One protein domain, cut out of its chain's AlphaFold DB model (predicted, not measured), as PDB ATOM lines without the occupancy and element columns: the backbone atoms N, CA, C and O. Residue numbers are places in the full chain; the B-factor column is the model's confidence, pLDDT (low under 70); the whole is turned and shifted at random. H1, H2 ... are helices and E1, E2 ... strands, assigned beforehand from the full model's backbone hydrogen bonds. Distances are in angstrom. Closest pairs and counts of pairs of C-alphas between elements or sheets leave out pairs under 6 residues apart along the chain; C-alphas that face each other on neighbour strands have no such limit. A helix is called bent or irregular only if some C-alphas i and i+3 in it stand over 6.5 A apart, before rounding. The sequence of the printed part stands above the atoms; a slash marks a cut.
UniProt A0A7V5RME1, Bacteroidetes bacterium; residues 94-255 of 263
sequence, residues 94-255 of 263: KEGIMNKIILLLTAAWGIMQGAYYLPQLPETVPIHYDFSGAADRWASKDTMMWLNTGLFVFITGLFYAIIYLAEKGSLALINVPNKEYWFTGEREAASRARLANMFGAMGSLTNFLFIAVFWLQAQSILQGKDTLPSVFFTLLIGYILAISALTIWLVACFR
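AT A GLANCE: This is residues 94 to 255 of the 263 residues of a protein of Bacteroidetes bacterium (UniProt A0A7V5RME1). Three long helices, H1, H2 and H4, stand side by side with their centres in a triangle, an up-and-down bundle in which each runs against the one before it in the chain; a fourth, H5, packs on H4 alone, and together they make a rod. The small two-stranded hairpin E1 and E2 sits at one end of the rod, by the first residues of H2 and the last of H4, and short H3 lies at the other end. The printed part has 162 residues, with five named helices and two named strands in the order H1, E1, E2, H2, H3, H4, H5; the sheet, E1 - E2, is antiparallel and the class is mostly helix. It is only just loose, close to compact, with a radius of gyration of the C-alphas of 18.7 A, and spans 60 by 27 by 25 A.

IN THESE COORDINATES: Begin at the sheet: find C-alpha 124 at (137.688, 454.136, 370.098), where E1, residues 124 to 129, begins; E2 is residues 135 to 140. From C-alpha 141 at (139.262, 452.493, 375.456), H2 runs through residues 141 to 168, 39.9 A. Before the sheet comes H1, residues 94 to 120, 39.6 A; it is irregular, with C-alphas 116 and 119 7.0 A apart. H3 is residues 179 to 182. H4, residues 185 to 222, is the longest at 57.2 A and only just irregular: C-alphas 186 and 189 are 6.9 A apart. H5, residues 231 to 253, runs 32.5 A and ends at (159.889, 414.357, 384.661).

HOW THE PARTS SIT: Look first at the hairpin of E1 and E2, antiparallel at 143 degrees: N 125 and O 139 are 2.8 A apart and N 127 and O 137 2.9 A, both within hydrogen-bond range. The closest C-alphas of E1 and H2 are those of Val 125 and Lys 141, 5.8 A; of E1 and H4, those of Val 125 and Ile 221, 7.2 A. H4 is the hub. It touches H2, closest at C-alphas Ile 163 and Ala 196, 4.6 A, at a shallow tilt of 9 degrees, opposite ways. It touches H1, closest at C-alphas Leu 103 and Ser 204, 4.6 A, at a shallow tilt of 16 degrees, the same way. H1 and H2 touch, closest at C-alphas Ala 107 and Phe 152, 5.4 A, at a shallow tilt of 7 degrees, opposite ways. H4 and H5 form a helical hairpin, closest at C-alphas Met 202 and Ile 243, 6.6 A, at a shallow tilt of 3 degrees. H5 is apart from H1 and H2. H3 is close to H4 but not clearly touching, with C-alphas Trp 182 and Glu 188 closest at 5.9 A. Every O i to N i+4 pair is within hydrogen-bond range in H2 and H5, against 21 of 23 in H1 and 32 of 34 in H4; H3 is too short for such a pair.

THE WHOLE: The two C-alphas farthest apart are those of Gly 185 and Gly 224, 60.5 A. The printed part has no cut, and no link between named elements is long. The mean pLDDT of the printed part is 95.4, and no printed residue is under 70.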
ATOM      1  N   LYS A  94     162.474 427.661 397.811       73.19
ATOM      2  CA  LYS A  94     162.512 429.085 397.449       73.19
ATOM      3  C   LYS A  94     161.872 429.357 396.083       73.19
ATOM      4  O   LYS A  94     161.218 430.378 395.915       73.19
ATOM      5  N   GLU A  95     161.984 428.435 395.134       78.25
ATOM      6  CA  GLU A  95     161.506 428.611 393.758       78.25
ATOM      7  C   GLU A  95     159.981 428.615 393.645       78.25
ATOM      8  O   GLU A  95     159.439 429.346 392.818       78.25
ATOM      9  N   GLY A  96     159.269 427.906 394.525       81.25
ATOM     10  CA  GLY A  96     157.802 427.934 394.514       81.25
ATOM     11  C   GLY A  96     157.215 429.258 394.978       81.25
ATOM     12  O   GLY A  96     156.258 429.761 394.388       81.25
ATOM     13  N   ILE A  97     157.827 429.874 395.991       89.88
ATOM     14  CA  ILE A  97     157.440 431.216 396.435       89.88
ATOM     15  C   ILE A  97     157.801 432.242 395.356       89.88
ATOM     16  O   ILE A  97     156.971 433.089 395.029       89.88
ATOM     17  N   MET A  98     158.989 432.128 394.751       92.00
ATOM     18  CA  MET A  98     159.409 433.026 393.670       92.00
ATOM     19  C   MET A  98     158.433 433.000 392.492       92.00
ATOM     20  O   MET A  98     158.026 434.063 392.042       92.00
ATOM     21  N   ASN A  99     157.978 431.829 392.038       93.31
ATOM     22  CA  ASN A  99     157.051 431.756 390.905       93.31
ATOM     23  C   ASN A  99     155.686 432.384 391.208       93.31
ATOM     24  O   ASN A  99     155.118 433.045 390.344       93.31
ATOM     25  N   LYS A 100     155.169 432.240 392.435       95.56
ATOM     26  CA  LYS A 100     153.937 432.931 392.857       95.56
ATOM     27  C   LYS A 100     154.130 434.446 392.870       95.56
ATOM     28  O   LYS A 100     153.258 435.172 392.407       95.56
ATOM     29  N   ILE A 101     155.272 434.918 393.370       97.38
ATOM     30  CA  ILE A 101     155.612 436.344 393.372       97.38
ATOM     31  C   ILE A 101     155.714 436.865 391.937       97.38
ATOM     32  O   ILE A 101     155.078 437.861 391.624       97.38
ATOM     33  N   ILE A 102     156.439 436.182 391.047       97.81
ATOM     34  CA  ILE A 102     156.573 436.576 389.636       97.81
ATOM     35  C   ILE A 102     155.200 436.615 388.953       97.81
ATOM     36  O   ILE A 102     154.887 437.581 388.259       97.81
ATOM     37  N   LEU A 103     154.348 435.614 389.187       98.31
ATOM     38  CA  LEU A 103     152.991 435.577 388.649       98.31
ATOM     39  C   LEU A 103     152.173 436.807 389.085       98.31
ATOM     40  O   LEU A 103     151.547 437.460 388.254       98.31
ATOM     41  N   LEU A 104     152.219 437.161 390.372       98.56
ATOM     42  CA  LEU A 104     151.510 438.330 390.905       98.56
ATOM     43  C   LEU A 104     152.109 439.654 390.411       98.56
ATOM     44  O   LEU A 104     151.368 440.569 390.059       98.56
ATOM     45  N   LEU A 105     153.438 439.757 390.352       98.56
ATOM     46  CA  LEU A 105     154.135 440.951 389.877       98.56
ATOM     47  C   LEU A 105     153.866 441.210 388.395       98.56
ATOM     48  O   LEU A 105     153.637 442.351 388.013       98.56
ATOM     49  N   THR A 106     153.851 440.168 387.563       98.62
ATOM     50  CA  THR A 106     153.513 440.305 386.138       98.62
ATOM     51  C   THR A 106     152.055 440.724 385.946       98.62
ATOM     52  O   THR A 106     151.776 441.583 385.117       98.62
ATOM     53  N   ALA A 107     151.127 440.211 386.758       98.69
ATOM     54  CA  ALA A 107     149.736 440.659 386.741       98.69
ATOM     55  C   ALA A 107     149.606 442.144 387.110       98.69
ATOM     56  O   ALA A 107     148.978 442.918 386.388       98.69
ATOM     57  N   ALA A 108     150.245 442.551 388.212       98.69
ATOM     58  CA  ALA A 108     150.266 443.942 388.653       98.69
ATOM     59  C   ALA A 108     150.875 444.854 387.579       98.69
ATOM     60  O   ALA A 108     150.302 445.892 387.261       98.69
ATOM     61  N   TRP A 109     151.981 444.429 386.964       98.75
ATOM     62  CA  TRP A 109     152.621 445.152 385.870       98.75
ATOM     63  C   TRP A 109     151.689 445.339 384.669       98.75
ATOM     64  O   TRP A 109     151.556 446.454 384.176       98.75
ATOM     65  N   GLY A 110     151.008 444.282 384.218       98.38
ATOM     66  CA  GLY A 110     150.066 444.356 383.097       98.38
ATOM     67  C   GLY A 110     148.876 445.287 383.356       98.38
ATOM     68  O   GLY A 110     148.454 446.034 382.471       98.38
ATOM     69  N   ILE A 111     148.371 445.310 384.593       98.56
ATOM     70  CA  ILE A 111     147.301 446.230 385.010       98.56
ATOM     71  C   ILE A 111     147.815 447.676 385.058       98.56
ATOM     72  O   ILE A 111     147.170 448.581 384.528       98.56
ATOM     73  N   MET A 112     148.992 447.900 385.649       98.56
ATOM     74  CA  MET A 112     149.629 449.221 385.703       98.56
ATOM     75  C   MET A 112     149.928 449.765 384.304       98.56
ATOM     76  O   MET A 112     149.718 450.945 384.043       98.56
ATOM     77  N   GLN A 113     150.369 448.903 383.390       98.06
ATOM     78  CA  GLN A 113     150.583 449.243 381.989       98.06
ATOM     79  C   GLN A 113     149.278 449.690 381.312       98.06
ATOM     80  O   GLN A 113     149.272 450.703 380.615       98.06
ATOM     81  N   GLY A 114     148.168 448.984 381.553       97.12
ATOM     82  CA  GLY A 114     146.838 449.392 381.090       97.12
ATOM     83  C   GLY A 114     146.451 450.784 381.582       97.12
ATOM     84  O   GLY A 114     146.104 451.652 380.782       97.12
ATOM     85  N   ALA A 115     146.601 451.026 382.886       97.75
ATOM     86  CA  ALA A 115     146.316 452.323 383.497       97.75
ATOM     87  C   ALA A 115     147.207 453.450 382.941       97.75
ATOM     88  O   ALA A 115     146.735 454.568 382.750       97.75
ATOM     89  N   TYR A 116     148.476 453.152 382.642       98.44
ATOM     90  CA  TYR A 116     149.415 454.102 382.049       98.44
ATOM     91  C   TYR A 116     149.014 454.524 380.627       98.44
ATOM     92  O   TYR A 116     149.092 455.709 380.294       98.44
ATOM     93  N   TYR A 117     148.580 453.580 379.786       97.88
ATOM     94  CA  TYR A 117     148.210 453.875 378.397       97.88
ATOM     95  C   TYR A 117     146.801 454.444 378.242       97.88
ATOM     96  O   TYR A 117     146.582 455.235 377.331       97.88
ATOM     97  N   LEU A 118     145.863 454.111 379.132       97.44
ATOM     98  CA  LEU A 118     144.467 454.555 379.059       97.44
ATOM     99  C   LEU A 118     144.265 456.056 378.731       97.44
ATOM    100  O   LEU A 118     143.497 456.346 377.813       97.44
ATOM    101  N   PRO A 119     144.935 457.024 379.394       98.06
ATOM    102  CA  PRO A 119     144.735 458.445 379.090       98.06
ATOM    103  C   PRO A 119     145.316 458.885 377.736       98.06
ATOM    104  O   PRO A 119     144.964 459.955 377.251       98.06
ATOM    105  N   GLN A 120     146.205 458.091 377.138       98.06
ATOM    106  CA  GLN A 120     146.883 458.404 375.875       98.06
ATOM    107  C   GLN A 120     146.118 457.872 374.657       98.06
ATOM    108  O   GLN A 120     146.397 458.269 373.527       98.06
ATOM    109  N   LEU A 121     145.181 456.948 374.876       97.50
ATOM    110  CA  LEU A 121     144.457 456.278 373.807       97.50
ATOM    111  C   LEU A 121     143.247 457.101 373.336       97.50
ATOM    112  O   LEU A 121     142.590 457.767 374.149       97.50
ATOM    113  N   PRO A 122     142.920 457.037 372.031       97.75
ATOM    114  CA  PRO A 122     141.692 457.616 371.501       97.75
ATOM    115  C   PRO A 122     140.464 456.925 372.103       97.75
ATOM    116  O   PRO A 122     140.557 455.828 372.650       97.75
ATOM    117  N   GLU A 123     139.300 457.567 371.992       98.06
ATOM    118  CA  GLU A 123     138.064 457.046 372.591       98.06
ATOM    119  C   GLU A 123     137.692 455.657 372.060       98.06
ATOM    120  O   GLU A 123     137.279 454.794 372.830       98.06
ATOM    121  N   THR A 124     137.922 455.419 370.767       98.06
ATOM    122  CA  THR A 124     137.688 454.136 370.098       98.06
ATOM    123  C   THR A 124     139.018 453.487 369.740       98.06
ATOM    124  O   THR A 124     139.846 454.101 369.069       98.06
ATOM    125  N   VAL A 125     139.200 452.229 370.139       98.06
ATOM    126  CA  VAL A 125     140.419 451.446 369.908       98.06
ATOM    127  C   VAL A 125     140.098 450.066 369.326       98.06
ATOM    128  O   VAL A 125     139.047 449.495 369.635       98.06
ATOM    129  N   PRO A 126     140.989 449.497 368.498       97.50
ATOM    130  CA  PRO A 126     140.894 448.104 368.081       97.50
ATOM    131  C   PRO A 126     141.083 447.168 369.283       97.50
ATOM    132  O   PRO A 126     142.020 447.329 370.062       97.50
ATOM    133  N   ILE A 127     140.204 446.173 369.426       95.81
ATOM    134  CA  ILE A 127     140.232 445.177 370.516       95.81
ATOM    135  C   ILE A 127     140.423 443.738 370.024       95.81
ATOM    136  O   ILE A 127     140.646 442.840 370.833       95.81
ATOM    137  N   HIS A 128     140.327 443.512 368.715       95.81
ATOM    138  CA  HIS A 128     140.588 442.225 368.083       95.81
ATOM    139  C   HIS A 128     141.283 442.454 366.741       95.81
ATOM    140  O   HIS A 128     141.066 443.478 366.085       95.81
ATOM    141  N   TYR A 129     142.139 441.501 366.385       95.75
ATOM    142  CA  TYR A 129     142.899 441.490 365.148       95.75
ATOM    143  C   TYR A 129     142.755 440.121 364.496       95.75
ATOM    144  O   TYR A 129     142.749 439.096 365.183       95.75
ATOM    145  N   ASP A 130     142.654 440.103 363.175       95.44
ATOM    146  CA  ASP A 130     142.592 438.874 362.397       95.44
ATOM    147  C   ASP A 130     143.977 438.208 362.242       95.44
ATOM    148  O   ASP A 130     144.999 438.663 362.765       95.44
ATOM    149  N   PHE A 131     144.036 437.106 361.489       94.19
ATOM    150  CA  PHE A 131     145.290 436.389 361.227       94.19
ATOM    151  C   PHE A 131     146.285 437.151 360.341       94.19
ATOM    152  O   PHE A 131     147.455 436.776 360.299       94.19
ATOM    153  N   SER A 132     145.854 438.203 359.640       94.44
ATOM    154  CA  SER A 132     146.752 439.115 358.925       94.44
ATOM    155  C   SER A 132     147.351 440.180 359.852       94.44
ATOM    156  O   SER A 132     148.287 440.883 359.470       94.44
ATOM    157  N   GLY A 133     146.848 440.270 361.088       94.38
ATOM    158  CA  GLY A 133     147.198 441.298 362.056       94.38
ATOM    159  C   GLY A 133     146.431 442.601 361.843       94.38
ATOM    160  O   GLY A 133     146.793 443.593 362.468       94.38
ATOM    161  N   ALA A 134     145.408 442.631 360.985       96.94
ATOM    162  CA  ALA A 134     144.555 443.796 360.781       96.94
ATOM    163  C   ALA A 134     143.434 443.834 361.820       96.94
ATOM    164  O   ALA A 134     142.879 442.798 362.187       96.94
ATOM    165  N   ALA A 135     143.112 445.028 362.316       97.19
ATOM    166  CA  ALA A 135     141.989 445.211 363.217       97.19
ATOM    167  C   ALA A 135     140.679 444.857 362.503       97.19
ATOM    168  O   ALA A 135     140.428 445.312 361.388       97.19
ATOM    169  N   ASP A 136     139.841 444.058 363.159       97.00
ATOM    170  CA  ASP A 136     138.528 443.640 362.652       97.00
ATOM    171  C   ASP A 136     137.393 443.897 363.663       97.00
ATOM    172  O   ASP A 136     136.212 443.760 363.326       97.00
ATOM    173  N   ARG A 137     137.721 444.303 364.902       97.12
ATOM    174  CA  ARG A 137     136.757 444.757 365.918       97.12
ATOM    175  C   ARG A 137     137.300 445.918 366.741       97.12
ATOM    176  O   ARG A 137     138.454 445.913 367.166       97.12
ATOM    177  N   TRP A 138     136.407 446.849 367.065       98.25
ATOM    178  CA  TRP A 138     136.689 448.064 367.825       98.25
ATOM    179  C   TRP A 138     135.743 448.188 369.016       98.25
ATOM    180  O   TRP A 138     134.614 447.695 368.981       98.25
ATOM    181  N   ALA A 139     136.203 448.860 370.066       98.06
ATOM    182  CA  ALA A 139     135.398 449.225 371.226       98.06
ATOM    183  C   ALA A 139     135.939 450.508 371.870       98.06
ATOM    184  O   ALA A 139     136.928 451.073 371.404       98.06
ATOM    185  N   SER A 140     135.301 450.961 372.950       98.38
ATOM    186  CA  SER A 140     135.835 452.075 373.737       98.38
ATOM    187  C   SER A 140     137.159 451.702 374.419       98.38
ATOM    188  O   SER A 140     137.381 450.533 374.767       98.38
ATOM    189  N   LYS A 141     138.024 452.689 374.675       97.38
ATOM    190  CA  LYS A 141     139.262 452.493 375.456       97.38
ATOM    191  C   LYS A 141     139.002 451.959 376.868       97.38
ATOM    192  O   LYS A 141     139.784 451.151 377.370       97.38
ATOM    193  N   ASP A 142     137.870 452.323 377.469       97.88
ATOM    194  CA  ASP A 142     137.460 451.820 378.781       97.88
ATOM    195  C   ASP A 142     137.110 450.332 378.709       97.88
ATOM    196  O   ASP A 142     137.535 449.545 379.555       97.88
ATOM    197  N   THR A 143     136.395 449.907 377.660       97.56
ATOM    198  CA  THR A 143     136.135 448.483 377.407       97.56
ATOM    199  C   THR A 143     137.440 447.706 377.252       97.56
ATOM    200  O   THR A 143     137.588 446.644 377.854       97.56
ATOM    201  N   MET A 144     138.407 448.239 376.498       95.94
ATOM    202  CA  MET A 144     139.726 447.619 376.354       95.94
ATOM    203  C   MET A 144     140.436 447.483 377.712       95.94
ATOM    204  O   MET A 144     140.971 446.416 378.018       95.94
ATOM    205  N   MET A 145     140.396 448.517 378.559       96.75
ATOM    206  CA  MET A 145     140.990 448.484 379.901       96.75
ATOM    207  C   MET A 145     140.340 447.431 380.808       96.75
ATOM    208  O   MET A 145     141.049 446.692 381.500       96.75
ATOM    209  N   TRP A 146     139.009 447.324 380.793       97.94
ATOM    210  CA  TRP A 146     138.288 446.305 381.561       97.94
ATOM    211  C   TRP A 146     138.612 444.892 381.090       97.94
ATOM    212  O   TRP A 146     138.849 444.019 381.923       97.94
ATOM    213  N   LEU A 147     138.677 444.670 379.775       96.81
ATOM    214  CA  LEU A 147     139.069 443.379 379.211       96.81
ATOM    215  C   LEU A 147     140.510 443.019 379.586       96.81
ATOM    216  O   LEU A 147     140.748 441.908 380.049       96.81
ATOM    217  N   ASN A 148     141.451 443.959 379.464       96.31
ATOM    218  CA  ASN A 148     142.848 443.751 379.839       96.31
ATOM    219  C   ASN A 148     142.991 443.414 381.332       96.31
ATOM    220  O   ASN A 148     143.583 442.401 381.703       96.31
ATOM    221  N   THR A 149     142.385 444.226 382.201       98.31
ATOM    222  CA  THR A 149     142.422 444.020 383.657       98.31
ATOM    223  C   THR A 149     141.757 442.701 384.043       98.31
ATOM    224  O   THR A 149     142.325 441.913 384.800       98.31
ATOM    225  N   GLY A 150     140.574 442.430 383.487       98.38
ATOM    226  CA  GLY A 150     139.840 441.189 383.702       98.38
ATOM    227  C   GLY A 150     140.639 439.967 383.263       98.38
ATOM    228  O   GLY A 150     140.678 438.981 383.996       98.38
ATOM    229  N   LEU A 151     141.340 440.044 382.129       98.00
ATOM    230  CA  LEU A 151     142.196 438.970 381.631       98.00
ATOM    231  C   LEU A 151     143.368 438.691 382.580       98.00
ATOM    232  O   LEU A 151     143.575 437.536 382.946       98.00
ATOM    233  N   PHE A 152     144.095 439.718 383.038       98.56
ATOM    234  CA  PHE A 152     145.192 439.530 383.997       98.56
ATOM    235  C   PHE A 152     144.709 438.947 385.325       98.56
ATOM    236  O   PHE A 152     145.330 438.014 385.839       98.56
ATOM    237  N   VAL A 153     143.594 439.448 385.869       98.69
ATOM    238  CA  VAL A 153     142.996 438.921 387.106       98.69
ATOM    239  C   VAL A 153     142.556 437.472 386.917       98.69
ATOM    240  O   VAL A 153     142.878 436.622 387.748       98.69
ATOM    241  N   PHE A 154     141.870 437.169 385.813       98.69
ATOM    242  CA  PHE A 154     141.383 435.829 385.510       98.69
ATOM    243  C   PHE A 154     142.528 434.826 385.356       98.69
ATOM    244  O   PHE A 154     142.525 433.793 386.017       98.69
ATOM    245  N   ILE A 155     143.530 435.135 384.532       98.50
ATOM    246  CA  ILE A 155     144.653 434.233 384.241       98.50
ATOM    247  C   ILE A 155     145.499 434.011 385.491       98.50
ATOM    248  O   ILE A 155     145.812 432.872 385.841       98.50
ATOM    249  N   THR A 156     145.806 435.083 386.218       98.62
ATOM    250  CA  THR A 156     146.555 435.008 387.477       98.62
ATOM    251  C   THR A 156     145.790 434.197 388.515       98.62
ATOM    252  O   THR A 156     146.363 433.293 389.119       98.62
ATOM    253  N   GLY A 157     144.492 434.458 388.687       98.62
ATOM    254  CA  GLY A 157     143.630 433.707 389.597       98.62
ATOM    255  C   GLY A 157     143.532 432.228 389.223       98.62
ATOM    256  O   GLY A 157     143.658 431.368 390.093       98.62
ATOM    257  N   LEU A 158     143.390 431.923 387.930       98.56
ATOM    258  CA  LEU A 158     143.351 430.561 387.403       98.56
ATOM    259  C   LEU A 158     144.643 429.804 387.719       98.56
ATOM    260  O   LEU A 158     144.594 428.732 388.324       98.56
ATOM    261  N   PHE A 159     145.806 430.354 387.360       98.44
ATOM    262  CA  PHE A 159     147.081 429.694 387.636       98.44
ATOM    263  C   PHE A 159     147.364 429.603 389.135       98.44
ATOM    264  O   PHE A 159     147.835 428.566 389.593       98.44
ATOM    265  N   TYR A 160     147.017 430.621 389.923       98.12
ATOM    266  CA  TYR A 160     147.147 430.562 391.377       98.12
ATOM    267  C   TYR A 160     146.281 429.446 391.983       98.12
ATOM    268  O   TYR A 160     146.752 428.691 392.835       98.12
ATOM    269  N   ALA A 161     145.047 429.278 391.501       97.69
ATOM    270  CA  ALA A 161     144.166 428.189 391.911       97.69
ATOM    271  C   ALA A 161     144.725 426.814 391.511       97.69
ATOM    272  O   ALA A 161     144.718 425.893 392.326       97.69
ATOM    273  N   ILE A 162     145.269 426.673 390.298       97.25
ATOM    274  CA  ILE A 162     145.918 425.430 389.848       97.25
ATOM    275  C   ILE A 162     147.132 425.100 390.726       97.25
ATOM    276  O   ILE A 162     147.290 423.955 391.146       97.25
ATOM    277  N   ILE A 163     147.964 426.093 391.054       96.44
ATOM    278  CA  ILE A 163     149.110 425.933 391.961       96.44
ATOM    279  C   ILE A 163     148.636 425.459 393.339       96.44
ATOM    280  O   ILE A 163     149.168 424.488 393.876       96.44
ATOM    281  N   TYR A 164     147.600 426.095 393.890       96.31
ATOM    282  CA  TYR A 164     147.012 425.698 395.167       96.31
ATOM    283  C   TYR A 164     146.482 424.254 395.136       96.31
ATOM    284  O   TYR A 164     146.757 423.466 396.044       96.31
ATOM    285  N   LEU A 165     145.781 423.865 394.067       95.88
ATOM    286  CA  LEU A 165     145.296 422.496 393.874       95.88
ATOM    287  C   LEU A 165     146.440 421.487 393.695       95.88
ATOM    288  O   LEU A 165     146.342 420.369 394.193       95.88
ATOM    289  N   ALA A 166     147.544 421.863 393.053       94.75
ATOM    290  CA  ALA A 166     148.724 421.006 392.952       94.75
ATOM    291  C   ALA A 166     149.362 420.752 394.333       94.75
ATOM    292  O   ALA A 166     149.711 419.616 394.668       94.75
ATOM    293  N   GLU A 167     149.465 421.792 395.165       94.56
ATOM    294  CA  GLU A 167     150.077 421.716 396.497       94.56
ATOM    295  C   GLU A 167     149.192 421.016 397.536       94.56
ATOM    296  O   GLU A 167     149.704 420.282 398.382       94.56
ATOM    297  N   LYS A 168     147.877 421.265 397.505       94.81
ATOM    298  CA  LYS A 168     146.943 420.902 398.587       94.81
ATOM    299  C   LYS A 168     145.734 420.092 398.134       94.81
ATOM    300  O   LYS A 168     145.025 419.541 398.969       94.81
ATOM    301  N   GLY A 169     145.478 420.026 396.834       92.44
ATOM    302  CA  GLY A 169     144.313 419.352 396.279       92.44
ATOM    303  C   GLY A 169     144.406 417.827 396.318       92.44
ATOM    304  O   GLY A 169     145.477 417.223 396.474       92.44
ATOM    305  N   SER A 170     143.240 417.206 396.137       93.88
ATOM    306  CA  SER A 170     143.103 415.757 396.023       93.88
ATOM    307  C   SER A 170     143.849 415.223 394.800       93.88
ATOM    308  O   SER A 170     143.762 415.779 393.703       93.88
ATOM    309  N   LEU A 171     144.514 414.078 394.968       89.00
ATOM    310  CA  LEU A 171     145.196 413.363 393.885       89.00
ATOM    311  C   LEU A 171     144.243 412.917 392.768       89.00
ATOM    312  O   LEU A 171     144.692 412.663 391.651       89.00
ATOM    313  N   ALA A 172     142.936 412.840 393.037       91.31
ATOM    314  CA  ALA A 172     141.928 412.519 392.028       91.31
ATOM    315  C   ALA A 172     141.865 413.568 390.901       91.31
ATOM    316  O   ALA A 172     141.579 413.213 389.764       91.31
ATOM    317  N   LEU A 173     142.187 414.833 391.200       90.38
ATOM    318  CA  LEU A 173     142.136 415.944 390.239       90.38
ATOM    319  C   LEU A 173     143.416 416.086 389.403       90.38
ATOM    320  O   LEU A 173     143.422 416.771 388.384       90.38
ATOM    321  N   ILE A 174     144.513 415.460 389.828       91.88
ATOM    322  CA  ILE A 174     145.813 415.578 389.166       91.88
ATOM    323  C   ILE A 174     145.927 414.461 388.131       91.88
ATOM    324  O   ILE A 174     145.933 413.297 388.505       91.88
ATOM    325  N   ASN A 175     146.048 414.763 386.839       91.88
ATOM    326  CA  ASN A 175     146.309 413.743 385.819       91.88
ATOM    327  C   ASN A 175     147.796 413.747 385.433       91.88
ATOM    328  O   ASN A 175     148.235 414.604 384.672       91.88
ATOM    329  N   VAL A 176     148.571 412.805 385.974       92.19
ATOM    330  CA  VAL A 176     150.001 412.641 385.664       92.19
ATOM    331  C   VAL A 176     150.345 411.169 385.420       92.19
ATOM    332  O   VAL A 176     149.745 410.291 386.052       92.19
ATOM    333  N   PRO A 177     151.329 410.866 384.553       91.25
ATOM    334  CA  PRO A 177     151.808 409.503 384.365       91.25
ATOM    335  C   PRO A 177     152.324 408.901 385.674       91.25
ATOM    336  O   PRO A 177     153.030 409.567 386.430       91.25
ATOM    337  N   ASN A 178     152.039 407.617 385.912       91.00
ATOM    338  CA  ASN A 178     152.557 406.867 387.064       91.00
ATOM    339  C   ASN A 178     152.255 407.533 388.421       91.00
ATOM    340  O   ASN A 178     153.121 407.577 389.297       91.00
ATOM    341  N   LYS A 179     151.043 408.074 388.588       91.19
ATOM    342  CA  LYS A 179     150.625 408.826 389.779       91.19
ATOM    343  C   LYS A 179     150.942 408.095 391.086       91.19
ATOM    344  O   LYS A 179     151.508 408.694 391.993       91.19
ATOM    345  N   GLU A 180     150.660 406.799 391.156       91.56
ATOM    346  CA  GLU A 180     150.854 405.958 392.344       91.56
ATOM    347  C   GLU A 180     152.335 405.854 392.736       91.56
ATOM    348  O   GLU A 180     152.665 405.685 393.904       91.56
ATOM    349  N   TYR A 181     153.250 405.981 391.774       91.06
ATOM    350  CA  TYR A 181     154.691 405.944 392.027       91.06
ATOM    351  C   TYR A 181     155.237 407.282 392.554       91.06
ATOM    352  O   TYR A 181     156.199 407.298 393.328       91.06
ATOM    353  N   TRP A 182     154.662 408.400 392.105       92.25
ATOM    354  CA  TRP A 182     155.146 409.748 392.417       92.25
ATOM    355  C   TRP A 182     154.488 410.368 393.645       92.25
ATOM    356  O   TRP A 182     155.128 411.127 394.365       92.25
ATOM    357  N   PHE A 183     153.229 410.026 393.902       92.94
ATOM    358  CA  PHE A 183     152.435 410.583 394.994       92.94
ATOM    359  C   PHE A 183     152.277 409.587 396.150       92.94
ATOM    360  O   PHE A 183     151.216 409.493 396.756       92.94
ATOM    361  N   THR A 184     153.335 408.821 396.437       89.69
ATOM    362  CA  THR A 184     153.414 407.919 397.592       89.69
ATOM    363  C   THR A 184     154.710 408.128 398.373       89.69
ATOM    364  O   THR A 184     155.781 408.373 397.808       89.69
ATOM    365  N   GLY A 185     154.608 408.028 399.700       89.81
ATOM    366  CA  GLY A 185     155.741 408.123 400.618       89.81
ATOM    367  C   GLY A 185     156.483 409.460 400.535       89.81
ATOM    368  O   GLY A 185     155.887 410.524 400.404       89.81
ATOM    369  N   GLU A 186     157.811 409.401 400.595       87.88
ATOM    370  CA  GLU A 186     158.688 410.577 400.695       87.88
ATOM    371  C   GLU A 186     158.715 411.457 399.429       87.88
ATOM    372  O   GLU A 186     159.159 412.604 399.474       87.88
ATOM    373  N   ARG A 187     158.237 410.949 398.284       87.88
ATOM    374  CA  ARG A 187     158.292 411.665 396.997       87.88
ATOM    375  C   ARG A 187     157.148 412.647 396.804       87.88
ATOM    376  O   ARG A 187     157.313 413.608 396.055       87.88
ATOM    377  N   GLU A 188     156.022 412.430 397.483       91.31
ATOM    378  CA  GLU A 188     154.788 413.177 397.238       91.31
ATOM    379  C   GLU A 188     155.006 414.689 397.365       91.31
ATOM    380  O   GLU A 188     154.635 415.449 396.468       91.31
ATOM    381  N   ALA A 189     155.662 415.126 398.443       91.00
ATOM    382  CA  ALA A 189     155.932 416.541 398.685       91.00
ATOM    383  C   ALA A 189     156.763 417.172 397.554       91.00
ATOM    384  O   ALA A 189     156.436 418.258 397.072       91.00
ATOM    385  N   ALA A 190     157.796 416.471 397.078       89.75
ATOM    386  CA  ALA A 190     158.641 416.936 395.981       89.75
ATOM    387  C   ALA A 190     157.885 416.964 394.641       89.75
ATOM    388  O   ALA A 190     158.016 417.919 393.871       89.75
ATOM    389  N   SER A 191     157.057 415.953 394.367       92.94
ATOM    390  CA  SER A 191     156.226 415.880 393.161       92.94
ATOM    391  C   SER A 191     155.182 416.996 393.111       92.94
ATOM    392  O   SER A 191     155.028 417.638 392.069       92.94
ATOM    393  N   ARG A 192     154.517 417.288 394.236       93.50
ATOM    394  CA  ARG A 192     153.576 418.412 394.359       93.50
ATOM    395  C   ARG A 192     154.262 419.757 394.157       93.50
ATOM    396  O   ARG A 192     153.779 420.560 393.364       93.50
ATOM    397  N   ALA A 193     155.403 419.977 394.812       91.88
ATOM    398  CA  ALA A 193     156.169 421.215 394.671       91.88
ATOM    399  C   ALA A 193     156.614 421.444 393.218       91.88
ATOM    400  O   ALA A 193     156.479 422.545 392.693       91.88
ATOM    401  N   ARG A 194     157.074 420.398 392.522       91.19
ATOM    402  CA  ARG A 194     157.447 420.518 391.107       91.19
ATOM    403  C   ARG A 194     156.260 420.876 390.218       91.19
ATOM    404  O   ARG A 194     156.398 421.732 389.345       91.19
ATOM    405  N   LEU A 195     155.117 420.227 390.430       94.31
ATOM    406  CA  LEU A 195     153.901 420.500 389.666       94.31
ATOM    407  C   LEU A 195     153.454 421.959 389.860       94.31
ATOM    408  O   LEU A 195     153.237 422.675 388.886       94.31
ATOM    409  N   ALA A 196     153.417 422.415 391.113       95.00
ATOM    410  CA  ALA A 196     153.125 423.795 391.488       95.00
ATOM    411  C   ALA A 196     154.086 424.800 390.829       95.00
ATOM    412  O   ALA A 196     153.647 425.771 390.213       95.00
ATOM    413  N   ASN A 197     155.395 424.539 390.884       93.38
ATOM    414  CA  ASN A 197     156.403 425.419 390.295       93.38
ATOM    415  C   ASN A 197     156.229 425.555 388.781       93.38
ATOM    416  O   ASN A 197     156.331 426.664 388.259       93.38
ATOM    417  N   MET A 198     155.942 424.453 388.083       93.56
ATOM    418  CA  MET A 198     155.734 424.473 386.635       93.56
ATOM    419  C   MET A 198     154.494 425.256 386.229       93.56
ATOM    420  O   MET A 198     154.573 426.073 385.316       93.56
ATOM    421  N   PHE A 199     153.379 425.089 386.941       96.12
ATOM    422  CA  PHE A 199     152.193 425.902 386.686       96.12
ATOM    423  C   PHE A 199     152.430 427.389 386.977       96.12
ATOM    424  O   PHE A 199     151.976 428.232 386.209       96.12
ATOM    425  N   GLY A 200     153.205 427.725 388.014       96.38
ATOM    426  CA  GLY A 200     153.620 429.108 388.269       96.38
ATOM    427  C   GLY A 200     154.472 429.707 387.147       96.38
ATOM    428  O   GLY A 200     154.244 430.851 386.748       96.38
ATOM    429  N   ALA A 201     155.404 428.930 386.591       95.81
ATOM    430  CA  ALA A 201     156.211 429.353 385.449       95.81
ATOM    431  C   ALA A 201     155.357 429.544 384.181       95.81
ATOM    432  O   ALA A 201     155.482 430.567 383.512       95.81
ATOM    433  N   MET A 202     154.446 428.609 383.885       97.44
ATOM    434  CA  MET A 202     153.515 428.710 382.750       97.44
ATOM    435  C   MET A 202     152.601 429.935 382.864       97.44
ATOM    436  O   MET A 202     152.450 430.679 381.896       97.44
ATOM    437  N   GLY A 203     152.038 430.187 384.050       98.00
ATOM    438  CA  GLY A 203     151.209 431.367 384.290       98.00
ATOM    439  C   GLY A 203     151.985 432.671 384.127       98.00
ATOM    440  O   GLY A 203     151.518 433.587 383.457       98.00
ATOM    441  N   SER A 204     153.209 432.732 384.658       98.12
ATOM    442  CA  SER A 204     154.078 433.907 384.513       98.12
ATOM    443  C   SER A 204     154.422 434.174 383.047       98.12
ATOM    444  O   SER A 204     154.328 435.307 382.585       98.12
ATOM    445  N   LEU A 205     154.771 433.128 382.294       98.00
ATOM    446  CA  LEU A 205     155.061 433.221 380.865       98.00
ATOM    447  C   LEU A 205     153.835 433.687 380.057       98.00
ATOM    448  O   LEU A 205     153.975 434.491 379.137       98.00
ATOM    449  N   THR A 206     152.638 433.234 380.436       98.62
ATOM    450  CA  THR A 206     151.368 433.682 379.838       98.62
ATOM    451  C   THR A 206     151.132 435.173 380.095       98.62
ATOM    452  O   THR A 206     150.837 435.918 379.163       98.62
ATOM    453  N   ASN A 207     151.337 435.638 381.333       98.69
ATOM    454  CA  ASN A 207     151.240 437.062 381.657       98.69
ATOM    455  C   ASN A 207     152.269 437.895 380.879       98.69
ATOM    456  O   ASN A 207     151.918 438.951 380.364       98.69
ATOM    457  N   PHE A 208     153.515 437.426 380.735       98.56
ATOM    458  CA  PHE A 208     154.526 438.114 379.921       98.56
ATOM    459  C   PHE A 208     154.112 438.259 378.456       98.56
ATOM    460  O   PHE A 208     154.310 439.331 377.883       98.56
ATOM    461  N   LEU A 209     153.506 437.223 377.863       98.56
ATOM    462  CA  LEU A 209     152.944 437.334 376.519       98.56
ATOM    463  C   LEU A 209     151.894 438.448 376.474       98.56
ATOM    464  O   LEU A 209     151.987 439.320 375.618       98.56
ATOM    465  N   PHE A 210     150.931 438.466 377.398       98.38
ATOM    466  CA  PHE A 210     149.879 439.487 377.392       98.38
ATOM    467  C   PHE A 210     150.407 440.905 377.624       98.38
ATOM    468  O   PHE A 210     149.966 441.816 376.931       98.38
ATOM    469  N   ILE A 211     151.402 441.090 378.495       98.69
ATOM    470  CA  ILE A 211     152.096 442.378 378.667       98.69
ATOM    471  C   ILE A 211     152.705 442.837 377.335       98.69
ATOM    472  O   ILE A 211     152.566 443.997 376.945       98.69
ATOM    473  N   ALA A 212     153.386 441.933 376.624       98.38
ATOM    474  CA  ALA A 212     154.024 442.257 375.354       98.38
ATOM    475  C   ALA A 212     152.996 442.552 374.253       98.38
ATOM    476  O   ALA A 212     153.154 443.517 373.511       98.38
ATOM    477  N   VAL A 213     151.923 441.764 374.158       97.19
ATOM    478  CA  VAL A 213     150.849 441.977 373.176       97.19
ATOM    479  C   VAL A 213     150.134 443.302 373.427       97.19
ATOM    480  O   VAL A 213     149.966 444.080 372.492       97.19
ATOM    481  N   PHE A 214     149.776 443.594 374.679       97.50
ATOM    482  CA  PHE A 214     149.133 444.856 375.043       97.50
ATOM    483  C   PHE A 214     150.046 446.054 374.761       97.50
ATOM    484  O   PHE A 214     149.603 447.067 374.223       97.50
ATOM    485  N   TRP A 215     151.346 445.922 375.047       98.12
ATOM    486  CA  TRP A 215     152.337 446.928 374.671       98.12
ATOM    487  C   TRP A 215     152.346 447.186 373.160       98.12
ATOM    488  O   TRP A 215     152.241 448.335 372.740       98.12
ATOM    489  N   LEU A 216     152.435 446.132 372.340       97.69
ATOM    490  CA  LEU A 216     152.444 446.250 370.878       97.69
ATOM    491  C   LEU A 216     151.154 446.888 370.352       97.69
ATOM    492  O   LEU A 216     151.225 447.775 369.507       97.69
ATOM    493  N   GLN A 217     149.998 446.483 370.882       97.00
ATOM    494  CA  GLN A 217     148.700 447.065 370.546       97.00
ATOM    495  C   GLN A 217     148.666 448.565 370.859       97.00
ATOM    496  O   GLN A 217     148.361 449.368 369.978       97.00
ATOM    497  N   ALA A 218     149.041 448.963 372.079       97.25
ATOM    498  CA  ALA A 218     149.079 450.367 372.477       97.25
ATOM    499  C   ALA A 218     150.029 451.187 371.589       97.25
ATOM    500  O   ALA A 218     149.683 452.286 371.164       97.25
ATOM    501  N   GLN A 219     151.207 450.645 371.254       97.81
ATOM    502  CA  GLN A 219     152.148 451.310 370.350       97.81
ATOM    503  C   GLN A 219     151.600 451.448 368.924       97.81
ATOM    504  O   GLN A 219     151.766 452.510 368.326       97.81
ATOM    505  N   SER A 220     150.931 450.427 368.381       96.62
ATOM    506  CA  SER A 220     150.274 450.520 367.070       96.62
ATOM    507  C   SER A 220     149.218 451.621 367.051       96.62
ATOM    508  O   SER A 220     149.240 452.467 366.157       96.62
ATOM    509  N   ILE A 221     148.359 451.671 368.074       96.81
ATOM    510  CA  ILE A 221     147.299 452.681 368.186       96.81
ATOM    511  C   ILE A 221     147.894 454.090 368.266       96.81
ATOM    512  O   ILE A 221     147.472 454.981 367.533       96.81
ATOM    513  N   LEU A 222     148.910 454.294 369.110       97.31
ATOM    514  CA  LEU A 222     149.574 455.594 369.265       97.31
ATOM    515  C   LEU A 222     150.301 456.055 367.992       97.31
ATOM    516  O   LEU A 222     150.496 457.250 367.793       97.31
ATOM    517  N   GLN A 223     150.683 455.123 367.119       97.25
ATOM    518  CA  GLN A 223     151.256 455.412 365.802       97.25
ATOM    519  C   GLN A 223     150.193 455.595 364.705       97.25
ATOM    520  O   GLN A 223     150.558 455.758 363.541       97.25
ATOM    521  N   GLY A 224     148.900 455.538 365.044       95.88
ATOM    522  CA  GLY A 224     147.798 455.631 364.085       95.88
ATOM    523  C   GLY A 224     147.700 454.425 363.147       95.88
ATOM    524  O   GLY A 224     147.255 454.571 362.011       95.88
ATOM    525  N   LYS A 225     148.170 453.249 363.583       95.31
ATOM    526  CA  LYS A 225     148.136 452.009 362.802       95.31
ATOM    527  C   LYS A 225     147.031 451.090 363.303       95.31
ATOM    528  O   LYS A 225     147.011 450.718 364.475       95.31
ATOM    529  N   ASP A 226     146.220 450.607 362.370       94.12
ATOM    530  CA  ASP A 226     145.195 449.584 362.621       94.12
ATOM    531  C   ASP A 226     145.730 448.154 362.457       94.12
ATOM    532  O   ASP A 226     144.967 447.196 362.345       94.12
ATOM    533  N   THR A 227     147.054 447.987 362.432       96.19
ATOM    534  CA  THR A 227     147.712 446.689 362.274       96.19
ATOM    535  C   THR A 227     148.671 446.394 363.420       96.19
ATOM    536  O   THR A 227     149.362 447.277 363.940       96.19
ATOM    537  N   LEU A 228     148.737 445.123 363.815       94.88
ATOM    538  CA  LEU A 228     149.770 444.627 364.712       94.88
ATOM    539  C   LEU A 228     151.079 444.396 363.942       94.88
ATOM    540  O   LEU A 228     151.070 443.874 362.825       94.88
ATOM    541  N   PRO A 229     152.233 444.741 364.534       95.75
ATOM    542  CA  PRO A 229     153.524 444.447 363.932       95.75
ATOM    543  C   PRO A 229     153.776 442.934 363.898       95.75
ATOM    544  O   PRO A 229     153.429 442.213 364.831       95.75
ATOM    545  N   SER A 230     154.475 442.454 362.865       94.62
ATOM    546  CA  SER A 230     154.767 441.022 362.660       94.62
ATOM    547  C   SER A 230     155.514 440.357 363.824       94.62
ATOM    548  O   SER A 230     155.390 439.148 364.022       94.62
ATOM    549  N   VAL A 231     156.233 441.140 364.639       96.56
ATOM    550  CA  VAL A 231     156.876 440.673 365.879       96.56
ATOM    551  C   VAL A 231     155.884 440.007 366.842       96.56
ATOM    552  O   VAL A 231     156.281 439.112 367.583       96.56
ATOM    553  N   PHE A 232     154.595 440.362 366.783       96.06
ATOM    554  CA  PHE A 232     153.524 439.665 367.494       96.06
ATOM    555  C   PHE A 232     153.535 438.155 367.214       96.06
ATOM    556  O   PHE A 232     153.549 437.356 368.149       96.06
ATOM    557  N   PHE A 233     153.592 437.750 365.941       95.56
ATOM    558  CA  PHE A 233     153.576 436.336 365.563       95.56
ATOM    559  C   PHE A 233     154.846 435.615 366.009       95.56
ATOM    560  O   PHE A 233     154.778 434.473 366.459       95.56
ATOM    561  N   THR A 234     155.996 436.291 365.967       97.25
ATOM    562  CA  THR A 234     157.249 435.752 366.510       97.25
ATOM    563  C   THR A 234     157.139 435.497 368.014       97.25
ATOM    564  O   THR A 234     157.523 434.423 368.480       97.25
ATOM    565  N   LEU A 235     156.573 436.441 368.776       97.50
ATOM    566  CA  LEU A 235     156.330 436.273 370.212       97.50
ATOM    567  C   LEU A 235     155.336 435.141 370.488       97.50
ATOM    568  O   LEU A 235     155.572 434.332 371.383       97.50
ATOM    569  N   LEU A 236     154.261 435.048 369.702       97.12
ATOM    570  CA  LEU A 236     153.255 433.997 369.835       97.12
ATOM    571  C   LEU A 236     153.845 432.605 369.567       97.12
ATOM    572  O   LEU A 236     153.641 431.691 370.365       97.12
ATOM    573  N   ILE A 237     154.616 432.441 368.488       98.00
ATOM    574  CA  ILE A 237     155.311 431.183 368.178       98.00
ATOM    575  C   ILE A 237     156.304 430.844 369.294       98.00
ATOM    576  O   ILE A 237     156.314 429.714 369.780       98.00
ATOM    577  N   GLY A 238     157.097 431.820 369.746       98.25
ATOM    578  CA  GLY A 238     158.032 431.640 370.857       98.25
ATOM    579  C   GLY A 238     157.335 431.175 372.138       98.25
ATOM    580  O   GLY A 238     157.789 430.226 372.777       98.25
ATOM    581  N   TYR A 239     156.192 431.776 372.473       98.25
ATOM    582  CA  TYR A 239     155.356 431.367 373.597       98.25
ATOM    583  C   TYR A 239     154.837 429.930 373.445       98.25
ATOM    584  O   TYR A 239     154.977 429.129 374.371       98.25
ATOM    585  N   ILE A 240     154.291 429.572 372.277       98.44
ATOM    586  CA  ILE A 240     153.784 428.218 372.005       98.44
ATOM    587  C   ILE A 240     154.903 427.185 372.160       98.44
ATOM    588  O   ILE A 240     154.706 426.158 372.814       98.44
ATOM    589  N   LEU A 241     156.089 427.458 371.609       98.44
ATOM    590  CA  LEU A 241     157.255 426.584 371.741       98.44
ATOM    591  C   LEU A 241     157.695 426.452 373.202       98.44
ATOM    592  O   LEU A 241     157.950 425.340 373.660       98.44
ATOM    593  N   ALA A 242     157.731 427.554 373.951       97.19
ATOM    594  CA  ALA A 242     158.118 427.551 375.358       97.19
ATOM    595  C   ALA A 242     157.130 426.758 376.235       97.19
ATOM    596  O   ALA A 242     157.557 425.902 377.011       97.19
ATOM    597  N   ILE A 243     155.817 426.960 376.079       97.81
ATOM    598  CA  ILE A 243     154.794 426.182 376.800       97.81
ATOM    599  C   ILE A 243     154.845 424.705 376.405       97.81
ATOM    600  O   ILE A 243     154.759 423.832 377.273       97.81
ATOM    601  N   SER A 244     155.035 424.409 375.118       97.38
ATOM    602  CA  SER A 244     155.163 423.032 374.631       97.38
ATOM    603  C   SER A 244     156.389 422.349 375.233       97.38
ATOM    604  O   SER A 244     156.278 421.242 375.755       97.38
ATOM    605  N   ALA A 245     157.540 423.025 375.248       95.94
ATOM    606  CA  ALA A 245     158.765 422.522 375.856       95.94
ATOM    607  C   ALA A 245     158.599 422.283 377.364       95.94
ATOM    608  O   ALA A 245     158.956 421.209 377.847       95.94
ATOM    609  N   LEU A 246     157.997 423.226 378.101       94.44
ATOM    610  CA  LEU A 246     157.699 423.067 379.530       94.44
ATOM    611  C   LEU A 246     156.746 421.896 379.789       94.44
ATOM    612  O   LEU A 246     156.943 421.138 380.736       94.44
ATOM    613  N   THR A 247     155.740 421.711 378.936       94.31
ATOM    614  CA  THR A 247     154.776 420.608 379.049       94.31
ATOM    615  C   THR A 247     155.436 419.259 378.775       94.31
ATOM    616  O   THR A 247     155.286 418.326 379.564       94.31
ATOM    617  N   ILE A 248     156.217 419.151 377.697       94.50
ATOM    618  CA  ILE A 248     156.986 417.941 377.367       94.50
ATOM    619  C   ILE A 248     157.960 417.617 378.499       94.50
ATOM    620  O   ILE A 248     158.061 416.464 378.920       94.50
ATOM    621  N   TRP A 249     158.642 418.630 379.029       91.94
ATOM    622  CA  TRP A 249     159.564 418.481 380.146       91.94
ATOM    623  C   TRP A 249     158.859 418.023 381.426       91.94
ATOM    624  O   TRP A 249     159.338 417.099 382.087       91.94
ATOM    625  N   LEU A 250     157.694 418.594 381.746       91.56
ATOM    626  CA  LEU A 250     156.861 418.162 382.866       91.56
ATOM    627  C   LEU A 250     156.498 416.680 382.718       91.56
ATOM    628  O   LEU A 250     156.765 415.890 383.622       91.56
ATOM    629  N   VAL A 251     155.965 416.275 381.563       92.06
ATOM    630  CA  VAL A 251     155.610 414.872 381.295       92.06
ATOM    631  C   VAL A 251     156.835 413.961 381.401       92.06
ATOM    632  O   VAL A 251     156.757 412.894 382.013       92.06
ATOM    633  N   ALA A 252     157.982 414.384 380.863       91.06
ATOM    634  CA  ALA A 252     159.231 413.635 380.936       91.06
ATOM    635  C   ALA A 252     159.719 413.451 382.381       91.06
ATOM    636  O   ALA A 252     160.178 412.361 382.724       91.06
ATOM    637  N   CYS A 253     159.558 414.460 383.242       87.38
ATOM    638  CA  CYS A 253     159.889 414.357 384.661       87.38
ATOM    639  C   CYS A 253     159.047 413.286 385.366       87.38
ATOM    640  O   CYS A 253     159.560 412.582 386.221       87.38
ATOM    641  N   PHE A 254     157.779 413.103 384.997       89.88
ATOM    642  CA  PHE A 254     156.908 412.097 385.617       89.88
ATOM    643  C   PHE A 254     157.024 410.688 384.979       89.88
ATOM    644  O   PHE A 254     156.199 409.800 385.230       89.88
ATOM    645  N   ARG A 255     158.077 410.407 384.197       89.38
ATOM    646  CA  ARG A 255     158.380 409.047 383.705       89.38
ATOM    647  C   ARG A 255     159.111 408.226 384.771       89.38
ATOM    648  O   ARG A 255     160.090 408.692 385.339       89.38
TER     649      ARG A 255